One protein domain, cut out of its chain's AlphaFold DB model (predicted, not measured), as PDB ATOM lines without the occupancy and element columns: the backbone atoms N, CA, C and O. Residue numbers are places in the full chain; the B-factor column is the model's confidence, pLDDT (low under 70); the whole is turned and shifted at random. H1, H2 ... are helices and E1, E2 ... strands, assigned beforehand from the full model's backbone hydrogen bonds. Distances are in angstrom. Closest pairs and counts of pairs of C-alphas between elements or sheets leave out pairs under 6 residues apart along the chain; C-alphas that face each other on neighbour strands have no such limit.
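This is residues 19 to 92 of the 109 residues of an uncharacterized protein of Macrostomum lignano (UniProt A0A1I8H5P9). Two parallel strands, E2 and E3, lie side by side with H2 packed on them; in the other half, E1 folds back beside H1. The printed part has 74 residues, ordered H1, E1, E2, H2, E3, class mixed. It is only just compact, close to loose, with a radius of gyration of the C-alphas of 13.3 A and spans of 36 by 26 by 18 A.

Begin at E2, residues 61 to 68, and E3, residues 87 to 91: N 90 and O 66, 2.8 A apart, are within hydrogen-bond range. H2, residues 70 to 83, touches E2, closest C-alphas Gly 66 and Leu 73, 6.1 A. E2, H2, E3 form a strand-helix-strand unit, parallel strands with a helix between, its crossover right-handed. E1, residues 45 to 50, pairs with no named strand. H1, residues 23 to 35, touches E1, closest C-alphas Asn 35 and Thr 45, 6.1 A. Every O i to N i+4 pair is within hydrogen-bond range in H2, 8 of 9 in H1.

Find C-alpha 23 at (-32.125, 0.086, -4.556), where H1 begins. E2 runs 20.0 A, H2 19.6 A. E3 ends at C-alpha 91, (-16.703, -6.583, -7.022).

The printed part has no cut and no long link; residues 53 to 59 are under pLDDT 70.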
ATOM      1  N   GLY A  19     -23.538   4.163  -2.934       73.94
ATOM      2  CA  GLY A  19     -23.406   4.692  -4.297       73.94
ATOM      3  C   GLY A  19     -23.126   3.654  -5.390       73.94
ATOM      4  O   GLY A  19     -23.241   3.997  -6.564       73.94
ATOM      5  N   ASN A  20     -22.840   2.392  -5.048       72.44
ATOM      6  CA  ASN A  20     -22.505   1.363  -6.041       72.44
ATOM      7  C   ASN A  20     -23.725   0.685  -6.686       72.44
ATOM      8  O   ASN A  20     -23.623   0.168  -7.797       72.44
ATOM      9  N   LEU A  21     -24.885   0.685  -6.024       78.19
ATOM     10  CA  LEU A  21     -26.128   0.137  -6.567       78.19
ATOM     11  C   LEU A  21     -27.334   0.976  -6.153       78.19
ATOM     12  O   LEU A  21     -27.478   1.362  -4.996       78.19
ATOM     13  N   ASN A  22     -28.232   1.214  -7.108       82.69
ATOM     14  CA  ASN A  22     -29.531   1.820  -6.838       82.69
ATOM     15  C   ASN A  22     -30.490   0.743  -6.304       82.69
ATOM     16  O   ASN A  22     -30.676  -0.284  -6.963       82.69
ATOM     17  N   SER A  23     -31.129   0.989  -5.156       79.12
ATOM     18  CA  SER A  23     -32.125   0.086  -4.556       79.12
ATOM     19  C   SER A  23     -33.242  -0.292  -5.532       79.12
ATOM     20  O   SER A  23     -33.654  -1.448  -5.584       79.12
ATOM     21  N   SER A  24     -33.622   0.628  -6.424       85.25
ATOM     22  CA  SER A  24     -34.628   0.381  -7.463       85.25
ATOM     23  C   SER A  24     -34.241  -0.751  -8.426       85.25
ATOM     24  O   SER A  24     -35.113  -1.445  -8.944       85.25
ATOM     25  N   LEU A  25     -32.946  -0.960  -8.692       85.12
ATOM     26  CA  LEU A  25     -32.493  -2.066  -9.546       85.12
ATOM     27  C   LEU A  25     -32.666  -3.415  -8.846       85.12
ATOM     28  O   LEU A  25     -33.031  -4.398  -9.492       85.12
ATOM     29  N   ILE A  26     -32.438  -3.446  -7.533       86.56
ATOM     30  CA  ILE A  26     -32.607  -4.638  -6.703       86.56
ATOM     31  C   ILE A  26     -34.101  -4.972  -6.618       86.56
ATOM     32  O   ILE A  26     -34.488  -6.094  -6.937       86.56
ATOM     33  N   ASP A  27     -34.955  -3.981  -6.345       87.25
ATOM     34  CA  ASP A  27     -36.414  -4.146  -6.353       87.25
ATOM     35  C   ASP A  27     -36.926  -4.725  -7.672       87.25
ATOM     36  O   ASP A  27     -37.684  -5.697  -7.697       87.25
ATOM     37  N   VAL A  28     -36.483  -4.159  -8.799       87.69
ATOM     38  CA  VAL A  28     -36.886  -4.626 -10.129       87.69
ATOM     39  C   VAL A  28     -36.395  -6.050 -10.395       87.69
ATOM     40  O   VAL A  28     -37.134  -6.837 -10.993       87.69
ATOM     41  N   ALA A  29     -35.185  -6.409  -9.957       88.00
ATOM     42  CA  ALA A  29     -34.662  -7.760 -10.111       88.00
ATOM     43  C   ALA A  29     -35.500  -8.778  -9.318       88.00
ATOM     44  O   ALA A  29     -36.015  -9.731  -9.908       88.00
ATOM     45  N   PHE A  30     -35.716  -8.548  -8.022       87.88
ATOM     46  CA  PHE A  30     -36.475  -9.469  -7.172       87.88
ATOM     47  C   PHE A  30     -37.951  -9.546  -7.584       87.88
ATOM     48  O   PHE A  30     -38.490 -10.638  -7.761       87.88
ATOM     49  N   ALA A  31     -38.606  -8.408  -7.832       84.69
ATOM     50  CA  ALA A  31     -40.012  -8.399  -8.218       84.69
ATOM     51  C   ALA A  31     -40.228  -8.951  -9.634       84.69
ATOM     52  O   ALA A  31     -40.970  -9.914  -9.825       84.69
ATOM     53  N   ARG A  32     -39.583  -8.363 -10.651       82.38
ATOM     54  CA  ARG A  32     -39.929  -8.653 -12.053       82.38
ATOM     55  C   ARG A  32     -39.196  -9.852 -12.633       82.38
ATOM     56  O   ARG A  32     -39.777 -10.559 -13.452       82.38
ATOM     57  N   ARG A  33     -37.920 -10.057 -12.290       83.94
ATOM     58  CA  ARG A  33     -37.125 -11.145 -12.891       83.94
ATOM     59  C   ARG A  33     -37.341 -12.473 -12.185       83.94
ATOM     60  O   ARG A  33     -37.249 -13.504 -12.851       83.94
ATOM     61  N   VAL A  34     -37.649 -12.428 -10.890       84.62
ATOM     62  CA  VAL A  34     -37.834 -13.619 -10.064       84.62
ATOM     63  C   VAL A  34     -39.306 -13.848  -9.738       84.62
ATOM     64  O   VAL A  34     -39.903 -14.755 -10.310       84.62
ATOM     65  N   ASN A  35     -39.918 -13.016  -8.891       84.00
ATOM     66  CA  ASN A  35     -41.245 -13.312  -8.333       84.00
ATOM     67  C   ASN A  35     -42.370 -13.315  -9.381       84.00
ATOM     68  O   ASN A  35     -43.265 -14.154  -9.326       84.00
ATOM     69  N   TYR A  36     -42.332 -12.415 -10.365       85.19
ATOM     70  CA  TYR A  36     -43.318 -12.398 -11.458       85.19
ATOM     71  C   TYR A  36     -42.979 -13.357 -12.600       85.19
ATOM     72  O   TYR A  36     -43.761 -13.506 -13.541       85.19
ATOM     73  N   ASN A  37     -41.829 -14.026 -12.533       82.25
ATOM     74  CA  ASN A  37     -41.441 -15.013 -13.519       82.25
ATOM     75  C   ASN A  37     -41.803 -16.413 -13.024       82.25
ATOM     76  O   ASN A  37     -41.036 -17.068 -12.318       82.25
ATOM     77  N   TRP A  38     -42.963 -16.898 -13.469       78.81
ATOM     78  CA  TRP A  38     -43.484 -18.216 -13.099       78.81
ATOM     79  C   TRP A  38     -42.528 -19.379 -13.412       78.81
ATOM     80  O   TRP A  38     -42.695 -20.453 -12.847       78.81
ATOM     81  N   ARG A  39     -41.531 -19.187 -14.287       83.12
ATOM     82  CA  ARG A  39     -40.537 -20.215 -14.633       83.12
ATOM     83  C   ARG A  39     -39.378 -20.317 -13.643       83.12
ATOM     84  O   ARG A  39     -38.650 -21.298 -13.698       83.12
ATOM     85  N   VAL A  40     -39.158 -19.297 -12.812       81.38
ATOM     86  CA  VAL A  40     -37.961 -19.204 -11.960       81.38
ATOM     87  C   VAL A  40     -38.221 -19.786 -10.574       81.38
ATOM     88  O   VAL A  40     -37.461 -20.633 -10.123       81.38
ATOM     89  N   LEU A  41     -39.293 -19.354  -9.907       81.50
ATOM     90  CA  LEU A  41     -39.626 -19.749  -8.531       81.50
ATOM     91  C   LEU A  41     -41.130 -20.046  -8.420       81.50
ATOM     92  O   LEU A  41     -41.884 -19.365  -7.731       81.50
ATOM     93  N   GLN A  42     -41.599 -21.055  -9.162       82.25
ATOM     94  CA  GLN A  42     -43.021 -21.401  -9.193       82.25
ATOM     95  C   GLN A  42     -43.516 -21.842  -7.806       82.25
ATOM     96  O   GLN A  42     -43.066 -22.850  -7.273       82.25
ATOM     97  N   GLY A  43     -44.475 -21.103  -7.239       82.44
ATOM     98  CA  GLY A  43     -45.038 -21.406  -5.917       82.44
ATOM     99  C   GLY A  43     -44.133 -21.027  -4.741       82.44
ATOM    100  O   GLY A  43     -44.383 -21.460  -3.617       82.44
ATOM    101  N   HIS A  44     -43.092 -20.229  -4.980       85.00
ATOM    102  CA  HIS A  44     -42.146 -19.765  -3.970       85.00
ATOM    103  C   HIS A  44     -41.976 -18.250  -4.059       85.00
ATOM    104  O   HIS A  44     -42.218 -17.649  -5.107       85.00
ATOM    105  N   THR A  45     -41.554 -17.633  -2.961       85.75
ATOM    106  CA  THR A  45     -41.277 -16.197  -2.902       85.75
ATOM    107  C   THR A  45     -39.816 -15.962  -2.577       85.75
ATOM    108  O   THR A  45     -39.218 -16.665  -1.765       85.75
ATOM    109  N   LEU A  46     -39.230 -14.967  -3.236       89.25
ATOM    110  CA  LEU A  46     -37.899 -14.474  -2.928       89.25
ATOM    111  C   LEU A  46     -38.013 -13.013  -2.499       89.25
ATOM    112  O   LEU A  46     -38.452 -12.159  -3.272       89.25
ATOM    113  N   SER A  47     -37.600 -12.715  -1.276       90.00
ATOM    114  CA  SER A  47     -37.511 -11.358  -0.746       90.00
ATOM    115  C   SER A  47     -36.073 -11.027  -0.360       90.00
ATOM    116  O   SER A  47     -35.203 -11.901  -0.296       90.00
ATOM    117  N   TYR A  48     -35.798  -9.744  -0.144       90.00
ATOM    118  CA  TYR A  48     -34.472  -9.289   0.241       90.00
ATOM    119  C   TYR A  48     -34.540  -8.246   1.348       90.00
ATOM    120  O   TYR A  48     -35.551  -7.564   1.518       90.00
ATOM    121  N   VAL A  49     -33.449  -8.131   2.095       89.12
ATOM    122  CA  VAL A  49     -33.247  -7.073   3.083       89.12
ATOM    123  C   VAL A  49     -31.891  -6.433   2.861       89.12
ATOM    124  O   VAL A  49     -30.902  -7.124   2.617       89.12
ATOM    125  N   HIS A  50     -31.838  -5.107   2.946       87.31
ATOM    126  CA  HIS A  50     -30.563  -4.409   2.994       87.31
ATOM    127  C   HIS A  50     -29.926  -4.635   4.359       87.31
ATOM    128  O   HIS A  50     -30.504  -4.297   5.390       87.31
ATOM    129  N   VAL A  51     -28.732  -5.211   4.351       84.06
ATOM    130  CA  VAL A  51     -27.976  -5.507   5.561       84.06
ATOM    131  C   VAL A  51     -26.754  -4.608   5.578       84.06
ATOM    132  O   VAL A  51     -26.035  -4.496   4.586       84.06
ATOM    133  N   ASN A  52     -26.512  -3.958   6.709       79.56
ATOM    134  CA  ASN A  52     -25.241  -3.298   6.954       79.56
ATOM    135  C   ASN A  52     -24.323  -4.281   7.690       79.56
ATOM    136  O   ASN A  52     -24.793  -4.995   8.572       79.56
ATOM    137  N   VAL A  53     -23.029  -4.311   7.364       69.75
ATOM    138  CA  VAL A  53     -22.065  -5.265   7.958       69.75
ATOM    139  C   VAL A  53     -22.001  -5.131   9.486       69.75
ATOM    140  O   VAL A  53     -21.780  -6.103  10.201       69.75
ATOM    141  N   SER A  54     -22.258  -3.925   9.989       65.81
ATOM    142  CA  SER A  54     -22.301  -3.577  11.410       65.81
ATOM    143  C   SER A  54     -23.639  -3.867  12.101       65.81
ATOM    144  O   SER A  54     -23.738  -3.734  13.319       65.81
ATOM    145  N   SER A  55     -24.687  -4.225  11.354       61.75
ATOM    146  CA  SER A  55     -26.010  -4.512  11.912       61.75
ATOM    147  C   SER A  55     -26.141  -5.995  12.235       61.75
ATOM    148  O   SER A  55     -25.694  -6.845  11.467       61.75
ATOM    149  N   VAL A  56     -26.770  -6.310  13.370       57.38
ATOM    150  CA  VAL A  56     -27.104  -7.689  13.751       57.38
ATOM    151  C   VAL A  56     -27.928  -8.304  12.622       57.38
ATOM    152  O   VAL A  56     -29.023  -7.820  12.336       57.38
ATOM    153  N   LEU A  57     -27.383  -9.325  11.951       65.44
ATOM    154  CA  LEU A  57     -28.089  -9.974  10.853       65.44
ATOM    155  C   LEU A  57     -29.396 -10.572  11.359       65.44
ATOM    156  O   LEU A  57     -29.407 -11.317  12.341       65.44
ATOM    157  N   GLU A  58     -30.486 -10.261  10.659       64.38
ATOM    158  CA  GLU A  58     -31.761 -10.918  10.903       64.38
ATOM    159  C   GLU A  58     -31.614 -12.429  10.699       64.38
ATOM    160  O   GLU A  58     -30.977 -12.900   9.752       64.38
ATOM    161  N   SER A  59     -32.215 -13.203  11.600       67.19
ATOM    162  CA  SER A  59     -32.300 -14.650  11.450       67.19
ATOM    163  C   SER A  59     -33.192 -15.019  10.256       67.19
ATOM    164  O   SER A  59     -34.120 -14.298   9.889       67.19
ATOM    165  N   GLY A  60     -32.903 -16.166   9.635       82.94
ATOM    166  CA  GLY A  60     -33.714 -16.705   8.536       82.94
ATOM    167  C   GLY A  60     -33.294 -16.271   7.129       82.94
ATOM    168  O   GLY A  60     -34.059 -16.467   6.187       82.94
ATOM    169  N   LEU A  61     -32.095 -15.709   6.957       89.25
ATOM    170  CA  LEU A  61     -31.538 -15.495   5.623       89.25
ATOM    171  C   LEU A  61     -31.138 -16.827   4.980       89.25
ATOM    172  O   LEU A  61     -30.530 -17.686   5.610       89.25
ATOM    173  N   SER A  62     -31.458 -16.973   3.701       90.88
ATOM    174  CA  SER A  62     -31.099 -18.117   2.860       90.88
ATOM    175  C   SER A  62     -29.769 -17.913   2.125       90.88
ATOM    176  O   SER A  62     -29.214 -18.864   1.583       90.88
ATOM    177  N   GLY A  63     -29.250 -16.683   2.088       91.06
ATOM    178  CA  GLY A  63     -27.995 -16.348   1.420       91.06
ATOM    179  C   GLY A  63     -27.653 -14.864   1.506       91.06
ATOM    180  O   GLY A  63     -28.464 -14.051   1.958       91.06
ATOM    181  N   LEU A  64     -26.445 -14.527   1.058       91.56
ATOM    182  CA  LEU A  64     -25.912 -13.170   1.032       91.56
ATOM    183  C   LEU A  64     -25.494 -12.765  -0.383       91.56
ATOM    184  O   LEU A  64     -24.933 -13.559  -1.140       91.56
ATOM    185  N   ILE A  65     -25.735 -11.503  -0.718       91.69
ATOM    186  CA  ILE A  65     -25.214 -10.837  -1.910       91.69
ATOM    187  C   ILE A  65     -24.407  -9.631  -1.438       91.69
ATOM    188  O   ILE A  65     -24.957  -8.727  -0.817       91.69
ATOM    189  N   GLY A  66     -23.107  -9.622  -1.723       90.81
ATOM    190  CA  GLY A  66     -22.219  -8.498  -1.439       90.81
ATOM    191  C   GLY A  66     -21.859  -7.764  -2.723       90.81
ATOM    192  O   GLY A  66     -21.429  -8.407  -3.678       90.81
ATOM    193  N   VAL A  67     -22.002  -6.439  -2.756       90.56
ATOM    194  CA  VAL A  67     -21.618  -5.612  -3.910       90.56
ATOM    195  C   VAL A  67     -20.817  -4.398  -3.465       90.56
ATOM    196  O   VAL A  67     -21.331  -3.516  -2.774       90.56
ATOM    197  N   GLY A  68     -19.559  -4.323  -3.882       89.62
ATOM    198  CA  GLY A  68     -18.708  -3.185  -3.556       89.62
ATOM    199  C   GLY A  68     -17.224  -3.459  -3.717       89.62
ATOM    200  O   GLY A  68     -16.818  -4.363  -4.451       89.62
ATOM    201  N   SER A  69     -16.424  -2.651  -3.030       88.94
ATOM    202  CA  SER A  69     -14.974  -2.777  -2.973       88.94
ATOM    203  C   SER A  69     -14.521  -4.119  -2.386       88.94
ATOM    204  O   SER A  69     -15.225  -4.778  -1.621       88.94
ATOM    205  N   CYS A  70     -13.300  -4.528  -2.727       87.81
ATOM    206  CA  CYS A  70     -12.726  -5.796  -2.273       87.81
ATOM    207  C   CYS A  70     -12.634  -5.874  -0.741       87.81
ATOM    208  O   CYS A  70     -12.866  -6.934  -0.176       87.81
ATOM    209  N   SER A  71     -12.354  -4.747  -0.075       87.69
ATOM    210  CA  SER A  71     -12.312  -4.654   1.389       87.69
ATOM    211  C   SER A  71     -13.664  -5.003   2.012       87.69
ATOM    212  O   SER A  71     -13.726  -5.829   2.918       87.69
ATOM    213  N   LEU A  72     -14.754  -4.445   1.473       87.56
ATOM    214  CA  LEU A  72     -16.105  -4.788   1.910       87.56
ATOM    215  C   LEU A  72     -16.414  -6.263   1.631       87.56
ATOM    216  O   LEU A  72     -16.966  -6.956   2.479       87.56
ATOM    217  N   LEU A  73     -16.057  -6.767   0.449       89.50
ATOM    218  CA  LEU A  73     -16.324  -8.160   0.086       89.50
ATOM    219  C   LEU A  73     -15.530  -9.164   0.932       89.50
ATOM    220  O   LEU A  73     -16.051 -10.243   1.212       89.50
ATOM    221  N   ASP A  74     -14.326  -8.818   1.387       88.25
ATOM    222  CA  ASP A  74     -13.546  -9.622   2.334       88.25
ATOM    223  C   ASP A  74     -14.255  -9.711   3.703       88.25
ATOM    224  O   ASP A  74     -14.349 -10.794   4.296       88.25
ATOM    225  N   GLU A  75     -14.819  -8.599   4.188       88.94
ATOM    226  CA  GLU A  75     -15.636  -8.572   5.411       88.94
ATOM    227  C   GLU A  75     -16.914  -9.406   5.246       88.94
ATOM    228  O   GLU A  75     -17.215 -10.266   6.078       88.94
ATOM    229  N   VAL A  76     -17.628  -9.229   4.132       89.12
ATOM    230  CA  VAL A  76     -18.857  -9.977   3.819       89.12
ATOM    231  C   VAL A  76     -18.577 -11.473   3.630       89.12
ATOM    232  O   VAL A  76     -19.386 -12.306   4.032       89.12
ATOM    233  N   SER A  77     -17.423 -11.839   3.071       89.06
ATOM    234  CA  SER A  77     -16.962 -13.229   2.941       89.06
ATOM    235  C   SER A  77     -16.661 -13.865   4.296       89.06
ATOM    236  O   SER A  77     -16.991 -15.027   4.543       89.06
ATOM    237  N   SER A  78     -16.063 -13.105   5.210       88.19
ATOM    238  CA  SER A  78     -15.827 -13.564   6.582       88.19
ATOM    239  C   SER A  78     -17.149 -13.760   7.331       88.19
ATOM    240  O   SER A  78     -17.347 -14.774   8.003       88.19
ATOM    241  N   LEU A  79     -18.089 -12.832   7.141       86.56
ATOM    242  CA  LEU A  79     -19.437 -12.907   7.689       86.56
ATOM    243  C   LEU A  79     -20.221 -14.111   7.147       86.56
ATOM    244  O   LEU A  79     -20.815 -14.853   7.928       86.56
ATOM    245  N   SER A  80     -20.197 -14.350   5.833       88.75
ATOM    246  CA  SER A  80     -20.916 -15.472   5.219       88.75
ATOM    247  C   SER A  80     -20.416 -16.821   5.734       88.75
ATOM    248  O   SER A  80     -21.224 -17.688   6.061       88.75
ATOM    249  N   LYS A  81     -19.096 -16.969   5.905       88.94
ATOM    250  CA  LYS A  81     -18.473 -18.153   6.514       88.94
ATOM    251  C   LYS A  81     -18.910 -18.346   7.961       88.94
ATOM    252  O   LYS A  81     -19.238 -19.468   8.341       88.94
ATOM    253  N   SER A  82     -18.949 -17.270   8.748       87.94
ATOM    254  CA  SER A  82     -19.405 -17.326  10.142       87.94
ATOM    255  C   SER A  82     -20.867 -17.755  10.257       87.94
ATOM    256  O   SER A  82     -21.223 -18.466  11.191       87.94
ATOM    257  N   LEU A  83     -21.708 -17.323   9.319       86.44
ATOM    258  CA  LEU A  83     -23.138 -17.632   9.296       86.44
ATOM    259  C   LEU A  83     -23.471 -18.912   8.522       86.44
ATOM    260  O   LEU A  83     -24.630 -19.313   8.491       86.44
ATOM    261  N   GLN A  84     -22.472 -19.540   7.897       89.56
ATOM    262  CA  GLN A  84     -22.638 -20.690   7.003       89.56
ATOM    263  C   GLN A  84     -23.659 -20.432   5.881       89.56
ATOM    264  O   GLN A  84     -24.388 -21.331   5.464       89.56
ATOM    265  N   LEU A  85     -23.702 -19.196   5.380       89.69
ATOM    266  CA  LEU A  85     -24.596 -18.791   4.299       89.69
ATOM    267  C   LEU A  85     -23.861 -18.773   2.955       89.69
ATOM    268  O   LEU A  85     -22.703 -18.344   2.894       89.69
ATOM    269  N   PRO A  86     -24.519 -19.175   1.852       91.38
ATOM    270  CA  PRO A  86     -23.960 -18.994   0.519       91.38
ATOM    271  C   PRO A  86     -23.813 -17.501   0.203       91.38
ATOM    272  O   PRO A  86     -24.687 -16.699   0.536       91.38
ATOM    273  N   LEU A  87     -22.710 -17.135  -0.456       90.06
ATOM    274  CA  LEU A  87     -22.390 -15.756  -0.826       90.06
ATOM    275  C   LEU A  87     -22.206 -15.619  -2.338       90.06
ATOM    276  O   LEU A  87     -21.386 -16.317  -2.934       90.06
ATOM    277  N   ILE A  88     -22.908 -14.652  -2.928       91.56
ATOM    278  CA  ILE A  88     -22.613 -14.109  -4.256       91.56
ATOM    279  C   ILE A  88     -21.926 -12.758  -4.054       91.56
ATOM    280  O   ILE A  88     -22.520 -11.829  -3.512       91.56
ATOM    281  N   ALA A  89     -20.675 -12.641  -4.480       89.44
ATOM    282  CA  ALA A  89     -19.896 -11.416  -4.342       89.44
ATOM    283  C   ALA A  89     -19.663 -10.780  -5.715       89.44
ATOM    284  O   ALA A  89     -19.190 -11.435  -6.643       89.44
ATOM    285  N   LEU A  90     -20.003  -9.499  -5.831       89.81
ATOM    286  CA  LEU A  90     -19.908  -8.708  -7.052       89.81
ATOM    287  C   LEU A  90     -18.947  -7.533  -6.805       89.81
ATOM    288  O   LEU A  90     -19.350  -6.520  -6.226       89.81
ATOM    289  N   PRO A  91     -17.669  -7.657  -7.195       87.62
ATOM    290  CA  PRO A  91     -16.703  -6.583  -7.022       87.62
ATOM    291  C   PRO A  91     -16.998  -5.428  -7.980       87.62
ATOM    292  O   PRO A  91     -17.241  -5.639  -9.167       87.62
ATOM    293  N   THR A  92     -16.951  -4.195  -7.473       85.75
ATOM    294  CA  THR A  92     -17.107  -2.977  -8.294       85.75
ATOM    295  C   THR A  92     -15.787  -2.455  -8.860       85.75
ATOM    296  O   THR A  92     -15.775  -1.491  -9.621       85.75
TER     297      THR A  92